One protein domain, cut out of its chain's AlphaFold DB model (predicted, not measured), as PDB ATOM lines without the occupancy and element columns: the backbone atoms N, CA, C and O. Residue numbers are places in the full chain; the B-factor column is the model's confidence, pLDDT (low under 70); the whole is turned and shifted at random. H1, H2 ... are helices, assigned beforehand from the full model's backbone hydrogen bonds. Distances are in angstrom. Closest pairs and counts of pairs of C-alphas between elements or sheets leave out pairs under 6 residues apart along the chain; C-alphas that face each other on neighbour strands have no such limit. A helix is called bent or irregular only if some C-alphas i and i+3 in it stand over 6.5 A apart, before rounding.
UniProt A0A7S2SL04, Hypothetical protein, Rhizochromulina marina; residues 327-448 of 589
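What this domain is: This is residues 327 to 448 of the 589 residues of the protein "Hypothetical protein" of Rhizochromulina marina (UniProt A0A7S2SL04). Four helices, H1, H2, H4 and H5, lie side by side at shallow tilts as a bundle, with H2 running against the other three. The short helix H3 sits at one end of the bundle, and H6 crosses the other end at a steep tilt to H4, with residues 442 to 448 sticking out. The link from H5 to H6 also sticks out, with residues 419 to 425. The printed part has 122 residues with six named helices, H1 to H6 in chain order, and no named strand, so its class is all helix. It is compact, with a radius of gyration of the C-alphas of 15.0 A, and flat, spanning 44 by 40 by 20 A.

How they stand to each other: Start with H1, residues 328 to 345, and H2, residues 348 to 360: they form a helical hairpin, opposite ways at a shallow tilt of 24 degrees. Look at Thr 342 and Ile 351 for their closest C-alphas, 6.0 A apart. H3, residues 362 to 369, meets H2 only through their link. H3 forms a second helical hairpin with H4, residues 372 to 390, at a shallow tilt of 33 degrees, only just short of steep; the closest C-alphas, of Asn 366 and Thr 375, are 5.7 A apart. H4 is the hub, touching the five other helices. It touches H2 at Arg 355 and Ala 382, whose C-alphas are the closest, 5.5 A apart. It touches H1 at a shallow tilt of 4 degrees, the same way, with the C-alphas of Val 343 and Leu 385 closest at 6.7 A. Next comes H5, residues 398 to 417, which touches H4 with residues 400 to 408 alone; the C-alphas of Tyr 377 and Tyr 400 are closest at 6.2 A. H5 also touches H1, closest at the C-alphas of Arg 340 and Val 411, 6.1 A apart, and is apart from H2. Last, H6, residues 428 to 446, touches H4 at a steep tilt of 55 degrees; the C-alphas of Lys 390 and Trp 437 are closest at 6.4 A. Every O i to N i+4 pair is within hydrogen-bond range in H1, H2, H3, H5 and H6, and 13 of 15 are in H4.

Where its parts are: Find C-alpha 328 at (129.040, 167.529, 158.495); from there H1 runs 25.5 A to Phe 345. H2 covers 18.1 A from Glu 348 to Asp 360, and H3 10.7 A from Ala 362 to Trp 369. H4 runs 22.3 A from C-alpha 372 at (120.537, 166.058, 166.382) to Lys 390, with a kink of 78 degrees near residue 384; it is irregular, with C-alphas 386 and 389 9.2 A apart. H5, the longest helix by residues, covers 27.9 A from Pro 398 to Thr 417. H6 runs 26.5 A from Leu 428 to C-alpha 446 at (112.587, 137.077, 159.825).

The domain as a whole: The two C-alphas farthest apart, those of Gly 370 and Arg 422, are 46.5 A apart. The printed part has no cut, and no link is long. Look for pLDDT under 70 at residues 417 to 436, 438 to 439 and 441 to 447; the mean of the printed part is 82.6.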
ATOM      1  N   THR A 327     131.880 169.966 155.323       90.69
ATOM      2  CA  THR A 327     130.475 169.659 155.637       90.69
ATOM      3  C   THR A 327     130.400 168.607 156.739       90.69
ATOM      4  O   THR A 327     131.329 167.813 156.919       90.69
ATOM      5  N   VAL A 328     129.278 168.557 157.465       93.00
ATOM      6  CA  VAL A 328     129.040 167.529 158.495       93.00
ATOM      7  C   VAL A 328     129.171 166.120 157.908       93.00
ATOM      8  O   VAL A 328     129.814 165.256 158.500       93.00
ATOM      9  N   THR A 329     128.666 165.925 156.690       90.25
ATOM     10  CA  THR A 329     128.763 164.693 155.902       90.25
ATOM     11  C   THR A 329     130.216 164.261 155.707       90.25
ATOM     12  O   THR A 329     130.575 163.121 155.999       90.25
ATOM     13  N   GLN A 330     131.095 165.182 155.295       88.25
ATOM     14  CA  GLN A 330     132.518 164.889 155.098       88.25
ATOM     15  C   GLN A 330     133.217 164.501 156.404       88.25
ATOM     16  O   GLN A 330     134.059 163.598 156.414       88.25
ATOM     17  N   VAL A 331     132.878 165.166 157.512       92.06
ATOM     18  CA  VAL A 331     133.423 164.834 158.837       92.06
ATOM     19  C   VAL A 331     132.962 163.439 159.264       92.06
ATOM     20  O   VAL A 331     133.790 162.612 159.651       92.06
ATOM     21  N   LEU A 332     131.672 163.131 159.116       94.00
ATOM     22  CA  LEU A 332     131.113 161.821 159.446       94.00
ATOM     23  C   LEU A 332     131.667 160.696 158.560       94.00
ATOM     24  O   LEU A 332     131.933 159.611 159.077       94.00
ATOM     25  N   ASN A 333     131.940 160.943 157.275       89.38
ATOM     26  CA  ASN A 333     132.608 159.978 156.388       89.38
ATOM     27  C   ASN A 333     134.035 159.663 156.857       89.38
ATOM     28  O   ASN A 333     134.463 158.502 156.865       89.38
ATOM     29  N   ARG A 334     134.788 160.683 157.288       89.25
ATOM     30  CA  ARG A 334     136.139 160.496 157.844       89.25
ATOM     31  C   ARG A 334     136.099 159.702 159.146       89.25
ATOM     32  O   ARG A 334     136.877 158.762 159.300       89.25
ATOM     33  N   LEU A 335     135.175 160.042 160.044       94.31
ATOM     34  CA  LEU A 335     134.997 159.338 161.314       94.31
ATOM     35  C   LEU A 335     134.535 157.893 161.110       94.31
ATOM     36  O   LEU A 335     135.119 157.000 161.712       94.31
ATOM     37  N   SER A 336     133.598 157.635 160.195       94.94
ATOM     38  CA  SER A 336     133.140 156.276 159.860       94.94
ATOM     39  C   SER A 336     134.297 155.404 159.371       94.94
ATOM     40  O   SER A 336     134.456 154.258 159.788       94.94
ATOM     41  N   ASN A 337     135.171 155.960 158.526       88.25
ATOM     42  CA  ASN A 337     136.367 155.264 158.057       88.25
ATOM     43  C   ASN A 337     137.394 155.014 159.169       88.25
ATOM     44  O   ASN A 337     138.018 153.950 159.188       88.25
ATOM     45  N   LEU A 338     137.579 155.980 160.072       91.56
ATOM     46  CA  LEU A 338     138.460 155.841 161.227       91.56
ATOM     47  C   LEU A 338     137.948 154.749 162.173       91.56
ATOM     48  O   LEU A 338     138.695 153.830 162.488       91.56
ATOM     49  N   VAL A 339     136.663 154.795 162.531       94.81
ATOM     50  CA  VAL A 339     135.978 153.796 163.364       94.81
ATOM     51  C   VAL A 339     136.097 152.411 162.738       94.81
ATOM     52  O   VAL A 339     136.595 151.502 163.395       94.81
ATOM     53  N   ARG A 340     135.766 152.256 161.446       92.62
ATOM     54  CA  ARG A 340     135.925 150.989 160.710       92.62
ATOM     55  C   ARG A 340     137.336 150.420 160.849       92.62
ATOM     56  O   ARG A 340     137.504 149.249 161.165       92.62
ATOM     57  N   ARG A 341     138.364 151.239 160.600       86.25
ATOM     58  CA  ARG A 341     139.768 150.799 160.665       86.25
ATOM     59  C   ARG A 341     140.184 150.424 162.081       86.25
ATOM     60  O   ARG A 341     140.882 149.430 162.246       86.25
ATOM     61  N   THR A 342     139.757 151.188 163.080       87.19
ATOM     62  CA  THR A 342     140.065 150.911 164.484       87.19
ATOM     63  C   THR A 342     139.382 149.632 164.964       87.19
ATOM     64  O   THR A 342     140.028 148.839 165.636       87.19
ATOM     65  N   VAL A 343     138.135 149.373 164.559       86.81
ATOM     66  CA  VAL A 343     137.434 148.113 164.873       86.81
ATOM     67  C   VAL A 343     138.120 146.910 164.216       86.81
ATOM     68  O   VAL A 343     138.286 145.879 164.855       86.81
ATOM     69  N   LEU A 344     138.543 147.035 162.954       84.12
ATOM     70  CA  LEU A 344     139.133 145.919 162.202       84.12
ATOM     71  C   LEU A 344     140.601 145.638 162.548       84.12
ATOM     72  O   LEU A 344     141.041 144.490 162.507       84.12
ATOM     73  N   PHE A 345     141.382 146.684 162.818       83.56
ATOM     74  CA  PHE A 345     142.845 146.594 162.879       83.56
ATOM     75  C   PHE A 345     143.452 147.201 164.146       83.56
ATOM     76  O   PHE A 345     144.647 147.009 164.389       83.56
ATOM     77  N   GLY A 346     142.671 147.944 164.930       81.06
ATOM     78  CA  GLY A 346     143.132 148.571 166.163       81.06
ATOM     79  C   GLY A 346     143.385 147.551 167.269       81.06
ATOM     80  O   GLY A 346     142.783 146.480 167.324       81.06
ATOM     81  N   SER A 347     144.310 147.881 168.165       84.19
ATOM     82  CA  SER A 347     144.427 147.208 169.458       84.19
ATOM     83  C   SER A 347     143.283 147.622 170.394       84.19
ATOM     84  O   SER A 347     142.623 148.635 170.168       84.19
ATOM     85  N   GLU A 348     143.084 146.894 171.499       84.25
ATOM     86  CA  GLU A 348     142.132 147.306 172.545       84.25
ATOM     87  C   GLU A 348     142.414 148.728 173.059       84.25
ATOM     88  O   GLU A 348     141.487 149.484 173.349       84.25
ATOM     89  N   ALA A 349     143.691 149.121 173.117       84.62
ATOM     90  CA  ALA A 349     144.092 150.472 173.491       84.62
ATOM     91  C   ALA A 349     143.645 151.512 172.451       84.62
ATOM     92  O   ALA A 349     143.122 152.556 172.830       84.62
ATOM     93  N   ASP A 350     143.786 151.220 171.152       84.50
ATOM     94  CA  ASP A 350     143.349 152.123 170.078       84.50
ATOM     95  C   ASP A 350     141.824 152.308 170.092       84.50
ATOM     96  O   ASP A 350     141.331 153.431 169.964       84.50
ATOM     97  N   ILE A 351     141.082 151.215 170.313       88.00
ATOM     98  CA  ILE A 351     139.624 151.238 170.475       88.00
ATOM     99  C   ILE A 351     139.246 152.101 171.685       88.00
ATOM    100  O   ILE A 351     138.399 152.987 171.567       88.00
ATOM    101  N   ALA A 352     139.899 151.900 172.834       90.06
ATOM    102  CA  ALA A 352     139.623 152.657 174.052       90.06
ATOM    103  C   ALA A 352     139.920 154.160 173.897       90.06
ATOM    104  O   ALA A 352     139.113 154.981 174.342       90.06
ATOM    105  N   ILE A 353     141.035 154.516 173.246       90.06
ATOM    106  CA  ILE A 353     141.427 155.907 172.973       90.06
ATOM    107  C   ILE A 353     140.405 156.575 172.057       90.06
ATOM    108  O   ILE A 353     139.896 157.646 172.392       90.06
ATOM    109  N   LEU A 354     140.068 155.946 170.925       94.25
ATOM    110  CA  LEU A 354     139.124 156.528 169.975       94.25
ATOM    111  C   LEU A 354     137.725 156.656 170.586       94.25
ATOM    112  O   LEU A 354     137.079 157.686 170.419       94.25
ATOM    113  N   ARG A 355     137.284 155.651 171.348       95.38
ATOM    114  CA  ARG A 355     136.011 155.687 172.072       95.38
ATOM    115  C   ARG A 355     135.956 156.851 173.062       95.38
ATOM    116  O   ARG A 355     134.959 157.565 173.070       95.38
ATOM    117  N   SER A 356     136.996 157.042 173.885       93.06
ATOM    118  CA  SER A 356     137.047 158.171 174.832       93.06
ATOM    119  C   SER A 356     136.980 159.488 174.080       93.06
ATOM    120  O   SER A 356     136.103 160.294 174.350       93.06
ATOM    121  N   ALA A 357     137.823 159.649 173.055       93.75
ATOM    122  CA  ALA A 357     137.851 160.866 172.261       93.75
ATOM    123  C   ALA A 357     136.478 161.185 171.652       93.75
ATOM    124  O   ALA A 357     136.044 162.332 171.707       93.75
ATOM    125  N   MET A 358     135.783 160.187 171.087       95.44
ATOM    126  CA  MET A 358     134.450 160.393 170.516       95.44
ATOM    127  C   MET A 358     133.431 160.762 171.591       95.44
ATOM    128  O   MET A 358     132.669 161.699 171.397       95.44
ATOM    129  N   ARG A 359     133.440 160.088 172.743       93.31
ATOM    130  CA  ARG A 359     132.526 160.405 173.844       93.31
ATOM    131  C   ARG A 359     132.743 161.818 174.386       93.31
ATOM    132  O   ARG A 359     131.772 162.546 174.560       93.31
ATOM    133  N   ASP A 360     133.998 162.197 174.598       92.69
ATOM    134  CA  ASP A 360     134.382 163.505 175.130       92.69
ATOM    135  C   ASP A 360     134.087 164.625 174.113       92.69
ATOM    136  O   ASP A 360     133.687 165.720 174.488       92.69
ATOM    137  N   GLY A 361     134.210 164.336 172.812       93.75
ATOM    138  CA  GLY A 361     133.922 165.277 171.725       93.75
ATOM    139  C   GLY A 361     132.451 165.369 171.301       93.75
ATOM    140  O   GLY A 361     132.142 166.121 170.377       93.75
ATOM    141  N   ALA A 362     131.532 164.616 171.916       93.44
ATOM    142  CA  ALA A 362     130.133 164.573 171.485       93.44
ATOM    143  C   ALA A 362     129.408 165.918 171.665       93.44
ATOM    144  O   ALA A 362     128.659 166.339 170.781       93.44
ATOM    145  N   GLU A 363     129.648 166.608 172.785       93.06
ATOM    146  CA  GLU A 363     129.059 167.928 173.046       93.06
ATOM    147  C   GLU A 363     129.595 168.977 172.068       93.06
ATOM    148  O   GLU A 363     128.810 169.727 171.483       93.06
ATOM    149  N   ASP A 364     130.907 168.967 171.816       93.38
ATOM    150  CA  ASP A 364     131.555 169.851 170.847       93.38
ATOM    151  C   ASP A 364     131.042 169.603 169.422       93.38
ATOM    152  O   ASP A 364     130.782 170.548 168.676       93.38
ATOM    153  N   PHE A 365     130.837 168.337 169.045       93.88
ATOM    154  CA  PHE A 365     130.276 167.970 167.745       93.88
ATOM    155  C   PHE A 365     128.841 168.472 167.594       93.88
ATOM    156  O   PHE A 365     128.505 169.106 166.590       93.88
ATOM    157  N   ASN A 366     128.002 168.260 168.608       94.12
ATOM    158  CA  ASN A 366     126.633 168.759 168.603       94.12
ATOM    159  C   ASN A 366     126.591 170.296 168.543       94.12
ATOM    160  O   ASN A 366     125.811 170.862 167.778       94.12
ATOM    161  N   ALA A 367     127.467 170.979 169.285       92.56
ATOM    162  CA  ALA A 367     127.572 172.436 169.265       92.56
ATOM    163  C   ALA A 367     128.036 172.979 167.901       92.56
ATOM    164  O   ALA A 367     127.551 174.022 167.459       92.56
ATOM    165  N   ALA A 368     128.948 172.282 167.219       90.75
ATOM    166  CA  ALA A 368     129.494 172.706 165.930       90.75
ATOM    167  C   ALA A 368     128.497 172.563 164.765       90.75
ATOM    168  O   ALA A 368     128.496 173.390 163.844       90.75
ATOM    169  N   TRP A 369     127.660 171.521 164.795       90.19
ATOM    170  CA  TRP A 369     126.815 171.145 163.656       90.19
ATOM    171  C   TRP A 369     125.313 171.308 163.904       90.19
ATOM    172  O   TRP A 369     124.559 171.355 162.934       90.19
ATOM    173  N   GLY A 370     124.863 171.419 165.159       83.50
ATOM    174  CA  GLY A 370     123.468 171.696 165.535       83.50
ATOM    175  C   GLY A 370     122.441 170.678 165.023       83.50
ATOM    176  O   GLY A 370     121.241 170.942 165.054       83.50
ATOM    177  N   ASN A 371     122.898 169.532 164.516       81.75
ATOM    178  CA  ASN A 371     122.073 168.517 163.885       81.75
ATOM    179  C   ASN A 371     121.972 167.311 164.825       81.75
ATOM    180  O   ASN A 371     122.928 166.543 164.982       81.75
ATOM    181  N   GLY A 372     120.806 167.159 165.458       91.00
ATOM    182  CA  GLY A 372     120.537 166.058 166.382       91.00
ATOM    183  C   GLY A 372     120.735 164.685 165.735       91.00
ATOM    184  O   GLY A 372     121.272 163.789 166.376       91.00
ATOM    185  N   ASP A 373     120.413 164.542 164.449       94.12
ATOM    186  CA  ASP A 373     120.539 163.271 163.727       94.12
ATOM    187  C   ASP A 373     122.009 162.927 163.447       94.12
ATOM    188  O   ASP A 373     122.443 161.796 163.658       94.12
ATOM    189  N   ALA A 374     122.802 163.925 163.038       94.38
ATOM    190  CA  ALA A 374     124.245 163.766 162.852       94.38
ATOM    191  C   ALA A 374     124.934 163.381 164.168       94.38
ATOM    192  O   ALA A 374     125.835 162.541 164.189       94.38
ATOM    193  N   THR A 375     124.483 163.976 165.274       95.19
ATOM    194  CA  THR A 375     124.975 163.669 166.620       95.19
ATOM    195  C   THR A 375     124.597 162.248 167.033       95.19
ATOM    196  O   THR A 375     125.435 161.534 167.575       95.19
ATOM    197  N   GLN A 376     123.381 161.787 166.729       95.44
ATOM    198  CA  GLN A 376     122.977 160.399 166.976       95.44
ATOM    199  C   GLN A 376     123.831 159.402 166.183       95.44
ATOM    200  O   GLN A 376     124.296 158.419 166.751       95.44
ATOM    201  N   TYR A 377     124.116 159.673 164.905       96.62
ATOM    202  CA  TYR A 377     125.016 158.834 164.105       96.62
ATOM    203  C   TYR A 377     126.446 158.813 164.665       96.62
ATOM    204  O   TYR A 377     127.072 157.757 164.770       96.62
ATOM    205  N   PHE A 378     126.957 159.972 165.087       96.75
ATOM    206  CA  PHE A 378     128.247 160.082 165.766       96.75
ATOM    207  C   PHE A 378     128.294 159.249 167.060       96.75
ATOM    208  O   PHE A 378     129.253 158.508 167.285       96.75
ATOM    209  N   LEU A 379     127.241 159.309 167.880       95.81
ATOM    210  CA  LEU A 379     127.115 158.506 169.098       95.81
ATOM    211  C   LEU A 379     126.980 157.009 168.791       95.81
ATOM    212  O   LEU A 379     127.592 156.203 169.485       95.81
ATOM    213  N   ALA A 380     126.264 156.623 167.733       96.56
ATOM    214  CA  ALA A 380     126.171 155.228 167.302       96.56
ATOM    215  C   ALA A 380     127.547 154.658 166.917       96.56
ATOM    216  O   ALA A 380     127.881 153.537 167.297       96.56
ATOM    217  N   MET A 381     128.399 155.442 166.245       97.38
ATOM    218  CA  MET A 381     129.788 155.051 165.977       97.38
ATOM    219  C   MET A 381     130.626 154.904 167.258       97.38
ATOM    220  O   MET A 381     131.440 153.986 167.356       97.38
ATOM    221  N   ALA A 382     130.423 155.774 168.253       96.00
ATOM    222  CA  ALA A 382     131.079 155.640 169.554       96.00
ATOM    223  C   ALA A 382     130.613 154.370 170.297       96.00
ATOM    224  O   ALA A 382     131.437 153.659 170.873       96.00
ATOM    225  N   SER A 383     129.320 154.048 170.225       95.75
ATOM    226  CA  SER A 383     128.749 152.816 170.778       95.75
ATOM    227  C   SER A 383     129.261 151.567 170.059       95.75
ATOM    228  O   SER A 383     129.549 150.580 170.725       95.75
ATOM    229  N   LEU A 384     129.487 151.605 168.739       95.00
ATOM    230  CA  LEU A 384     130.132 150.509 167.997       95.00
ATOM    231  C   LEU A 384     131.547 150.209 168.524       95.00
ATOM    232  O   LEU A 384     131.931 149.049 168.641       95.00
ATOM    233  N   LEU A 385     132.319 151.234 168.895       94.38
ATOM    234  CA  LEU A 385     133.631 151.041 169.531       94.38
ATOM    235  C   LEU A 385     133.527 150.490 170.961       94.38
ATOM    236  O   LEU A 385     134.481 149.898 171.459       94.38
ATOM    237  N   GLN A 386     132.410 150.726 171.650       94.00
ATOM    238  CA  GLN A 386     132.213 150.295 173.033       94.00
ATOM    239  C   GLN A 386     131.660 148.872 173.134       94.00
ATOM    240  O   GLN A 386     132.193 148.064 173.893       94.00
ATOM    241  N   ASP A 387     130.597 148.601 172.387       90.94
ATOM    242  CA  ASP A 387     129.763 147.408 172.507       90.94
ATOM    243  C   ASP A 387     130.000 146.427 171.343       90.94
ATOM    244  O   ASP A 387     129.393 145.355 171.279       90.94
ATOM    245  N   GLY A 388     130.885 146.784 170.405       90.88
ATOM    246  CA  GLY A 388     131.111 146.024 169.186       90.88
ATOM    247  C   GLY A 388     129.844 145.974 168.335       90.88
ATOM    248  O   GLY A 388     129.086 146.939 168.240       90.88
ATOM    249  N   LEU A 389     129.586 144.817 167.729       88.12
ATOM    250  CA  LEU A 389     128.423 144.628 166.860       88.12
ATOM    251  C   LEU A 389     127.085 144.628 167.620       88.12
ATOM    252  O   LEU A 389     126.042 144.765 166.998       88.12
ATOM    253  N   LYS A 390     127.093 144.580 168.959       84.19
ATOM    254  CA  LYS A 390     125.880 144.649 169.802       84.19
ATOM    255  C   LYS A 390     125.304 146.066 169.940       84.19
ATOM    256  O   LYS A 390     124.407 146.296 170.751       84.19
ATOM    257  N   VAL A 391     125.839 147.029 169.192       90.00
ATOM    258  CA  VAL A 391     125.379 148.416 169.195       90.00
ATOM    259  C   VAL A 391     123.896 148.506 168.817       90.00
ATOM    260  O   VAL A 391     123.457 147.948 167.815       90.00
ATOM    261  N   ARG A 392     123.114 149.249 169.609       88.25
ATOM    262  CA  ARG A 392     121.719 149.578 169.280       88.25
ATOM    263  C   ARG A 392     121.670 150.855 168.452       88.25
ATOM    264  O   ARG A 392     122.157 151.892 168.899       88.25
ATOM    265  N   TYR A 393     121.035 150.798 167.287       90.38
ATOM    266  CA  TYR A 393     120.947 151.921 166.346       90.38
ATOM    267  C   TYR A 393     119.518 152.189 165.847       90.38
ATOM    268  O   TYR A 393     119.322 152.961 164.913       90.38
ATOM    269  N   ASP A 394     118.509 151.633 166.525       88.94
ATOM    270  CA  ASP A 394     117.078 151.768 166.180       88.94
ATOM    271  C   ASP A 394     116.566 153.218 166.231       88.94
ATOM    272  O   ASP A 394     115.504 153.541 165.709       88.94
ATOM    273  N   HIS A 395     117.320 154.099 166.888       91.31
ATOM    274  CA  HIS A 395     116.999 155.514 167.041       91.31
ATOM    275  C   HIS A 395     117.528 156.386 165.891       91.31
ATOM    276  O   HIS A 395     117.220 157.576 165.861       91.31
ATOM    277  N   LEU A 396     118.323 155.834 164.965       92.31
ATOM    278  CA  LEU A 396     118.848 156.587 163.828       92.31
ATOM    279  C   LEU A 396     117.742 156.892 162.813       92.31
ATOM    280  O   LEU A 396     116.938 156.030 162.457       92.31
ATOM    281  N   LYS A 397     117.739 158.118 162.278       93.00
ATOM    282  CA  LYS A 397     116.889 158.453 161.127       93.00
ATOM    283  C   LYS A 397     117.260 157.615 159.897       93.00
ATOM    284  O   LYS A 397     118.435 157.292 159.746       93.00
ATOM    285  N   PRO A 398     116.319 157.356 158.966       89.38
ATOM    286  CA  PRO A 398     116.530 156.441 157.839       89.38
ATOM    287  C   PRO A 398     117.810 156.668 157.018       89.38
ATOM    288  O   PRO A 398     118.483 155.702 156.681       89.38
ATOM    289  N   SER A 399     118.194 157.920 156.738       86.38
ATOM    290  CA  SER A 399     119.419 158.223 155.978       86.38
ATOM    291  C   SER A 399     120.702 157.856 156.733       86.38
ATOM    292  O   SER A 399     121.629 157.285 156.164       86.38
ATOM    293  N   TYR A 400     120.754 158.146 158.033       92.00
ATOM    294  CA  TYR A 400     121.876 157.785 158.899       92.00
ATOM    295  C   TYR A 400     121.874 156.299 159.256       92.00
ATOM    296  O   TYR A 400     122.938 155.712 159.421       92.00
ATOM    297  N   LEU A 401     120.691 155.692 159.354       90.06
ATOM    298  CA  LEU A 401     120.515 154.260 159.553       90.06
ATOM    299  C   LEU A 401     121.107 153.478 158.376       90.06
ATOM    300  O   LEU A 401     121.915 152.586 158.612       90.06
ATOM    301  N   ASP A 402     120.781 153.856 157.136       85.56
ATOM    302  CA  ASP A 402     121.354 153.241 155.930       85.56
ATOM    303  C   ASP A 402     122.884 153.398 155.898       85.56
ATOM    304  O   ASP A 402     123.619 152.429 155.711       85.56
ATOM    305  N   ALA A 403     123.398 154.599 156.186       89.56
ATOM    306  CA  ALA A 403     124.841 154.818 156.282       89.56
ATOM    307  C   ALA A 403     125.502 153.937 157.361       89.56
ATOM    308  O   ALA A 403     126.585 153.390 157.142       89.56
ATOM    309  N   PHE A 404     124.847 153.762 158.511       94.25
ATOM    310  CA  PHE A 404     125.373 152.963 159.617       94.25
ATOM    311  C   PHE A 404     125.337 151.469 159.295       94.25
ATOM    312  O   PHE A 404     126.307 150.763 159.560       94.25
ATOM    313  N   GLN A 405     124.267 150.996 158.655       87.31
ATOM    314  CA  GLN A 405     124.159 149.629 158.149       87.31
ATOM    315  C   GLN A 405     125.278 149.333 157.148       87.31
ATOM    316  O   GLN A 405     126.010 148.369 157.333       87.31
ATOM    317  N   ARG A 406     125.538 150.227 156.186       85.81
ATOM    318  CA  ARG A 406     126.667 150.079 155.248       85.81
ATOM    319  C   ARG A 406     128.030 150.067 155.947       85.81
ATOM    320  O   ARG A 406     128.956 149.399 155.483       85.81
ATOM    321  N   LEU A 407     128.196 150.827 157.033       91.00
ATOM    322  CA  LEU A 407     129.406 150.783 157.859       91.00
ATOM    323  C   LEU A 407     129.558 149.407 158.524       91.00
ATOM    324  O   LEU A 407     130.639 148.821 158.436       91.00
ATOM    325  N   LEU A 408     128.493 148.891 159.145       89.50
ATOM    326  CA  LEU A 408     128.473 147.571 159.779       89.50
ATOM    327  C   LEU A 408     128.721 146.454 158.767       89.50
ATOM    328  O   LEU A 408     129.606 145.638 158.997       89.50
ATOM    329  N   ASP A 409     128.036 146.469 157.625       82.38
ATOM    330  CA  ASP A 409     128.196 145.482 156.554       82.38
ATOM    331  C   ASP A 409     129.651 145.387 156.106       82.38
ATOM    332  O   ASP A 409     130.189 144.298 155.937       82.38
ATOM    333  N   ARG A 410     130.339 146.526 155.989       83.62
ATOM    334  CA  ARG A 410     131.762 146.554 155.631       83.62
ATOM    335  C   ARG A 410     132.667 146.037 156.728       83.62
ATOM    336  O   ARG A 410     133.657 145.385 156.420       83.62
ATOM    337  N   VAL A 411     132.378 146.359 157.988       84.69
ATOM    338  CA  VAL A 411     133.119 145.798 159.125       84.69
ATOM    339  C   VAL A 411     132.956 144.279 159.131       84.69
ATOM    340  O   VAL A 411     133.947 143.559 159.170       84.69
ATOM    341  N   VAL A 412     131.726 143.792 159.004       83.06
ATOM    342  CA  VAL A 412     131.381 142.369 158.964       83.06
ATOM    343  C   VAL A 412     132.040 141.661 157.786       83.06
ATOM    344  O   VAL A 412     132.694 140.633 157.965       83.06
ATOM    345  N   GLN A 413     131.915 142.220 156.583       80.06
ATOM    346  CA  GLN A 413     132.506 141.660 155.376       80.06
ATOM    347  C   GLN A 413     134.026 141.586 155.514       80.06
ATOM    348  O   GLN A 413     134.611 140.535 155.268       80.06
ATOM    349  N   GLU A 414     134.689 142.656 155.953       79.69
ATOM    350  CA  GLU A 414     136.137 142.643 156.169       79.69
ATOM    351  C   GLU A 414     136.528 141.647 157.266       79.69
ATOM    352  O   GLU A 414     137.477 140.893 157.075       79.69
ATOM    353  N   MET A 415     135.785 141.546 158.371       75.69
ATOM    354  CA  MET A 415     136.040 140.539 159.408       75.69
ATOM    355  C   MET A 415     135.948 139.110 158.867       75.69
ATOM    356  O   MET A 415     136.820 138.290 159.151       75.69
ATOM    357  N   GLY A 416     134.913 138.812 158.077       70.12
ATOM    358  CA  GLY A 416     134.692 137.479 157.516       70.12
ATOM    359  C   GLY A 416     135.691 137.099 156.420       70.12
ATOM    360  O   GLY A 416     135.907 135.917 156.159       70.12
ATOM    361  N   THR A 417     136.313 138.086 155.770       69.56
ATOM    362  CA  THR A 417     137.046 137.878 154.507       69.56
ATOM    363  C   THR A 417     138.522 138.217 154.608       69.56
ATOM    364  O   THR A 417     139.328 137.764 153.786       69.56
ATOM    365  N   THR A 418     138.912 138.938 155.661       64.44
ATOM    366  CA  THR A 418     140.306 139.076 156.047       64.44
ATOM    367  C   THR A 418     140.810 137.683 156.393       64.44
ATOM    368  O   THR A 418     140.622 137.180 157.501       64.44
ATOM    369  N   LYS A 419     141.504 137.054 155.435       53.94
ATOM    370  CA  LYS A 419     142.475 135.993 155.707       53.94
ATOM    371  C   LYS A 419     143.517 136.624 156.613       53.94
ATOM    372  O   LYS A 419     144.507 137.172 156.130       53.94
ATOM    373  N   LEU A 420     143.236 136.655 157.913       51.97
ATOM    374  CA  LEU A 420     144.136 137.225 158.892       51.97
ATOM    375  C   LEU A 420     145.479 136.551 158.661       51.97
ATOM    376  O   LEU A 420     145.573 135.320 158.659       51.97
ATOM    377  N   GLY A 421     146.477 137.371 158.319       47.00
ATOM    378  CA  GLY A 421     147.795 136.886 157.943       47.00
ATOM    379  C   GLY A 421     148.237 135.837 158.953       47.00
ATOM    380  O   GLY A 421     148.048 136.047 160.153       47.00
ATOM    381  N   ARG A 422     148.734 134.697 158.449       42.03
ATOM    382  CA  ARG A 422     149.185 133.524 159.219       42.03
ATOM    383  C   ARG A 422     149.847 133.983 160.531       42.03
ATOM    384  O   ARG A 422     151.010 134.363 160.516       42.03
ATOM    385  N   GLY A 423     149.104 134.027 161.642       46.38
ATOM    386  CA  GLY A 423     149.634 134.540 162.912       46.38
ATOM    387  C   GLY A 423     148.643 135.240 163.843       46.38
ATOM    388  O   GLY A 423     148.806 135.134 165.054       46.38
ATOM    389  N   ARG A 424     147.587 135.895 163.343       45.03
ATOM    390  CA  ARG A 424     146.492 136.376 164.208       45.03
ATOM    391  C   ARG A 424     145.230 135.600 163.889       45.03
ATOM    392  O   ARG A 424     144.556 135.901 162.918       45.03
ATOM    393  N   ARG A 425     144.910 134.573 164.679       47.97
ATOM    394  CA  ARG A 425     143.544 134.038 164.641       47.97
ATOM    395  C   ARG A 425     142.593 135.185 165.012       47.97
ATOM    396  O   ARG A 425     142.956 135.967 165.896       47.97
ATOM    397  N   PRO A 426     141.445 135.324 164.333       54.19
ATOM    398  CA  PRO A 426     140.420 136.261 164.773       54.19
ATOM    399  C   PRO A 426     140.103 135.940 166.230       54.19
ATOM    400  O   PRO A 426     140.091 134.761 166.601       54.19
ATOM    401  N   ASP A 427     139.930 136.971 167.055       62.97
ATOM    402  CA  ASP A 427     139.527 136.763 168.439       62.97
ATOM    403  C   ASP A 427     138.247 135.918 168.427       62.97
ATOM    404  O   ASP A 427     137.224 136.319 167.867       62.97
ATOM    405  N   LEU A 428     138.331 134.704 168.980       58.56
ATOM    406  CA  LEU A 428     137.222 133.752 168.999       58.56
ATOM    407  C   LEU A 428     136.003 134.364 169.691       58.56
ATOM    408  O   LEU A 428     134.873 134.060 169.316       58.56
ATOM    409  N   LYS A 429     136.234 135.278 170.641       64.75
ATOM    410  CA  LYS A 429     135.175 136.052 171.274       64.75
ATOM    411  C   LYS A 429     134.458 136.930 170.252       64.75
ATOM    412  O   LYS A 429     133.241 136.843 170.142       64.75
ATOM    413  N   MET A 430     135.189 137.691 169.444       62.47
ATOM    414  CA  MET A 430     134.610 138.555 168.413       62.47
ATOM    415  C   MET A 430     133.837 137.760 167.348       62.47
ATOM    416  O   MET A 430     132.754 138.174 166.946       62.47
ATOM    417  N   LEU A 431     134.343 136.594 166.928       61.19
ATOM    418  CA  LEU A 431     133.608 135.707 166.013       61.19
ATOM    419  C   LEU A 431     132.335 135.144 166.646       61.19
ATOM    420  O   LEU A 431     131.303 135.076 165.982       61.19
ATOM    421  N   SER A 432     132.390 134.760 167.922       62.72
ATOM    422  CA  SER A 432     131.201 134.302 168.645       62.72
ATOM    423  C   SER A 432     130.167 135.421 168.800       62.72
ATOM    424  O   SER A 432     128.977 135.193 168.612       62.72
ATOM    425  N   GLU A 433     130.613 136.654 169.056       65.94
ATOM    426  CA  GLU A 433     129.746 137.829 169.147       65.94
ATOM    427  C   GLU A 433     129.144 138.202 167.792       65.94
ATOM    428  O   GLU A 433     127.970 138.557 167.740       65.94
ATOM    429  N   PHE A 434     129.902 138.061 166.701       66.50
ATOM    430  CA  PHE A 434     129.394 138.225 165.341       66.50
ATOM    431  C   PHE A 434     128.311 137.194 165.009       66.50
ATOM    432  O   PHE A 434     127.239 137.567 164.540       66.50
ATOM    433  N   ALA A 435     128.557 135.914 165.301       64.31
ATOM    434  CA  ALA A 435     127.585 134.852 165.057       64.31
ATOM    435  C   ALA A 435     126.286 135.064 165.854       64.31
ATOM    436  O   ALA A 435     125.195 134.851 165.324       64.31
ATOM    437  N   LEU A 436     126.390 135.522 167.108       67.88
ATOM    438  CA  LEU A 436     125.232 135.877 167.933       67.88
ATOM    439  C   LEU A 436     124.486 137.097 167.384       67.88
ATOM    440  O   LEU A 436     123.269 137.038 167.240       67.88
ATOM    441  N   TRP A 437     125.199 138.170 167.036       74.94
ATOM    442  CA  TRP A 437     124.596 139.374 166.461       74.94
ATOM    443  C   TRP A 437     123.863 139.072 165.154       74.94
ATOM    444  O   TRP A 437     122.712 139.460 164.984       74.94
ATOM    445  N   GLU A 438     124.498 138.342 164.236       69.94
ATOM    446  CA  GLU A 438     123.888 138.018 162.951       69.94
ATOM    447  C   GLU A 438     122.640 137.146 163.135       69.94
ATOM    448  O   GLU A 438     121.618 137.377 162.482       69.94
ATOM    449  N   ARG A 439     122.691 136.188 164.070       67.19
ATOM    450  CA  ARG A 439     121.525 135.400 164.479       67.19
ATOM    451  C   ARG A 439     120.406 136.300 165.008       67.19
ATOM    452  O   ARG A 439     119.270 136.145 164.574       67.19
ATOM    453  N   GLU A 440     120.703 137.231 165.912       70.06
ATOM    454  CA  GLU A 440     119.714 138.147 166.500       70.06
ATOM    455  C   GLU A 440     119.090 139.079 165.459       70.06
ATOM    456  O   GLU A 440     117.868 139.186 165.394       70.06
ATOM    457  N   VAL A 441     119.898 139.713 164.603       68.38
ATOM    458  CA  VAL A 441     119.402 140.581 163.521       68.38
ATOM    459  C   VAL A 441     118.455 139.808 162.615       68.38
ATOM    460  O   VAL A 441     117.377 140.294 162.280       68.38
ATOM    461  N   ARG A 442     118.811 138.574 162.263       68.00
ATOM    462  CA  ARG A 442     117.963 137.729 161.420       68.00
ATOM    463  C   ARG A 442     116.699 137.308 162.130       68.00
ATOM    464  O   ARG A 442     115.640 137.458 161.546       68.00
ATOM    465  N   LEU A 443     116.776 136.858 163.378       68.94
ATOM    466  CA  LEU A 443     115.582 136.566 164.171       68.94
ATOM    467  C   LEU A 443     114.680 137.800 164.302       68.94
ATOM    468  O   LEU A 443     113.467 137.670 164.253       68.94
ATOM    469  N   ASN A 444     115.234 139.007 164.376       68.19
ATOM    470  CA  ASN A 444     114.426 140.224 164.415       68.19
ATOM    471  C   ASN A 444     113.801 140.564 163.050       68.19
ATOM    472  O   ASN A 444     112.670 141.039 162.998       68.19
ATOM    473  N   MET A 445     114.501 140.303 161.940       62.56
ATOM    474  CA  MET A 445     114.001 140.575 160.584       62.56
ATOM    475  C   MET A 445     113.041 139.504 160.059       62.56
ATOM    476  O   MET A 445     112.100 139.815 159.333       62.56
ATOM    477  N   THR A 446     113.293 138.237 160.379       66.50
ATOM    478  CA  THR A 446     112.587 137.077 159.825       66.50
ATOM    479  C   THR A 446     111.896 136.233 160.882       66.50
ATOM    480  O   THR A 446     111.201 135.300 160.507       66.50
ATOM    481  N   GLY A 447     112.014 136.539 162.177       66.50
ATOM    482  CA  GLY A 447     111.523 135.674 163.258       66.50
ATOM    483  C   GLY A 447     110.028 135.396 163.219       66.50
ATOM    484  O   GLY A 447     109.620 134.292 163.550       66.50
ATOM    485  N   SER A 448     109.204 136.331 162.733       72.62
ATOM    486  CA  SER A 448     107.767 136.077 162.540       72.62
ATOM    487  C   SER A 448     107.465 135.119 161.380       72.62
ATOM    488  O   SER A 448     106.370 134.572 161.307       72.62
TER     489      SER A 448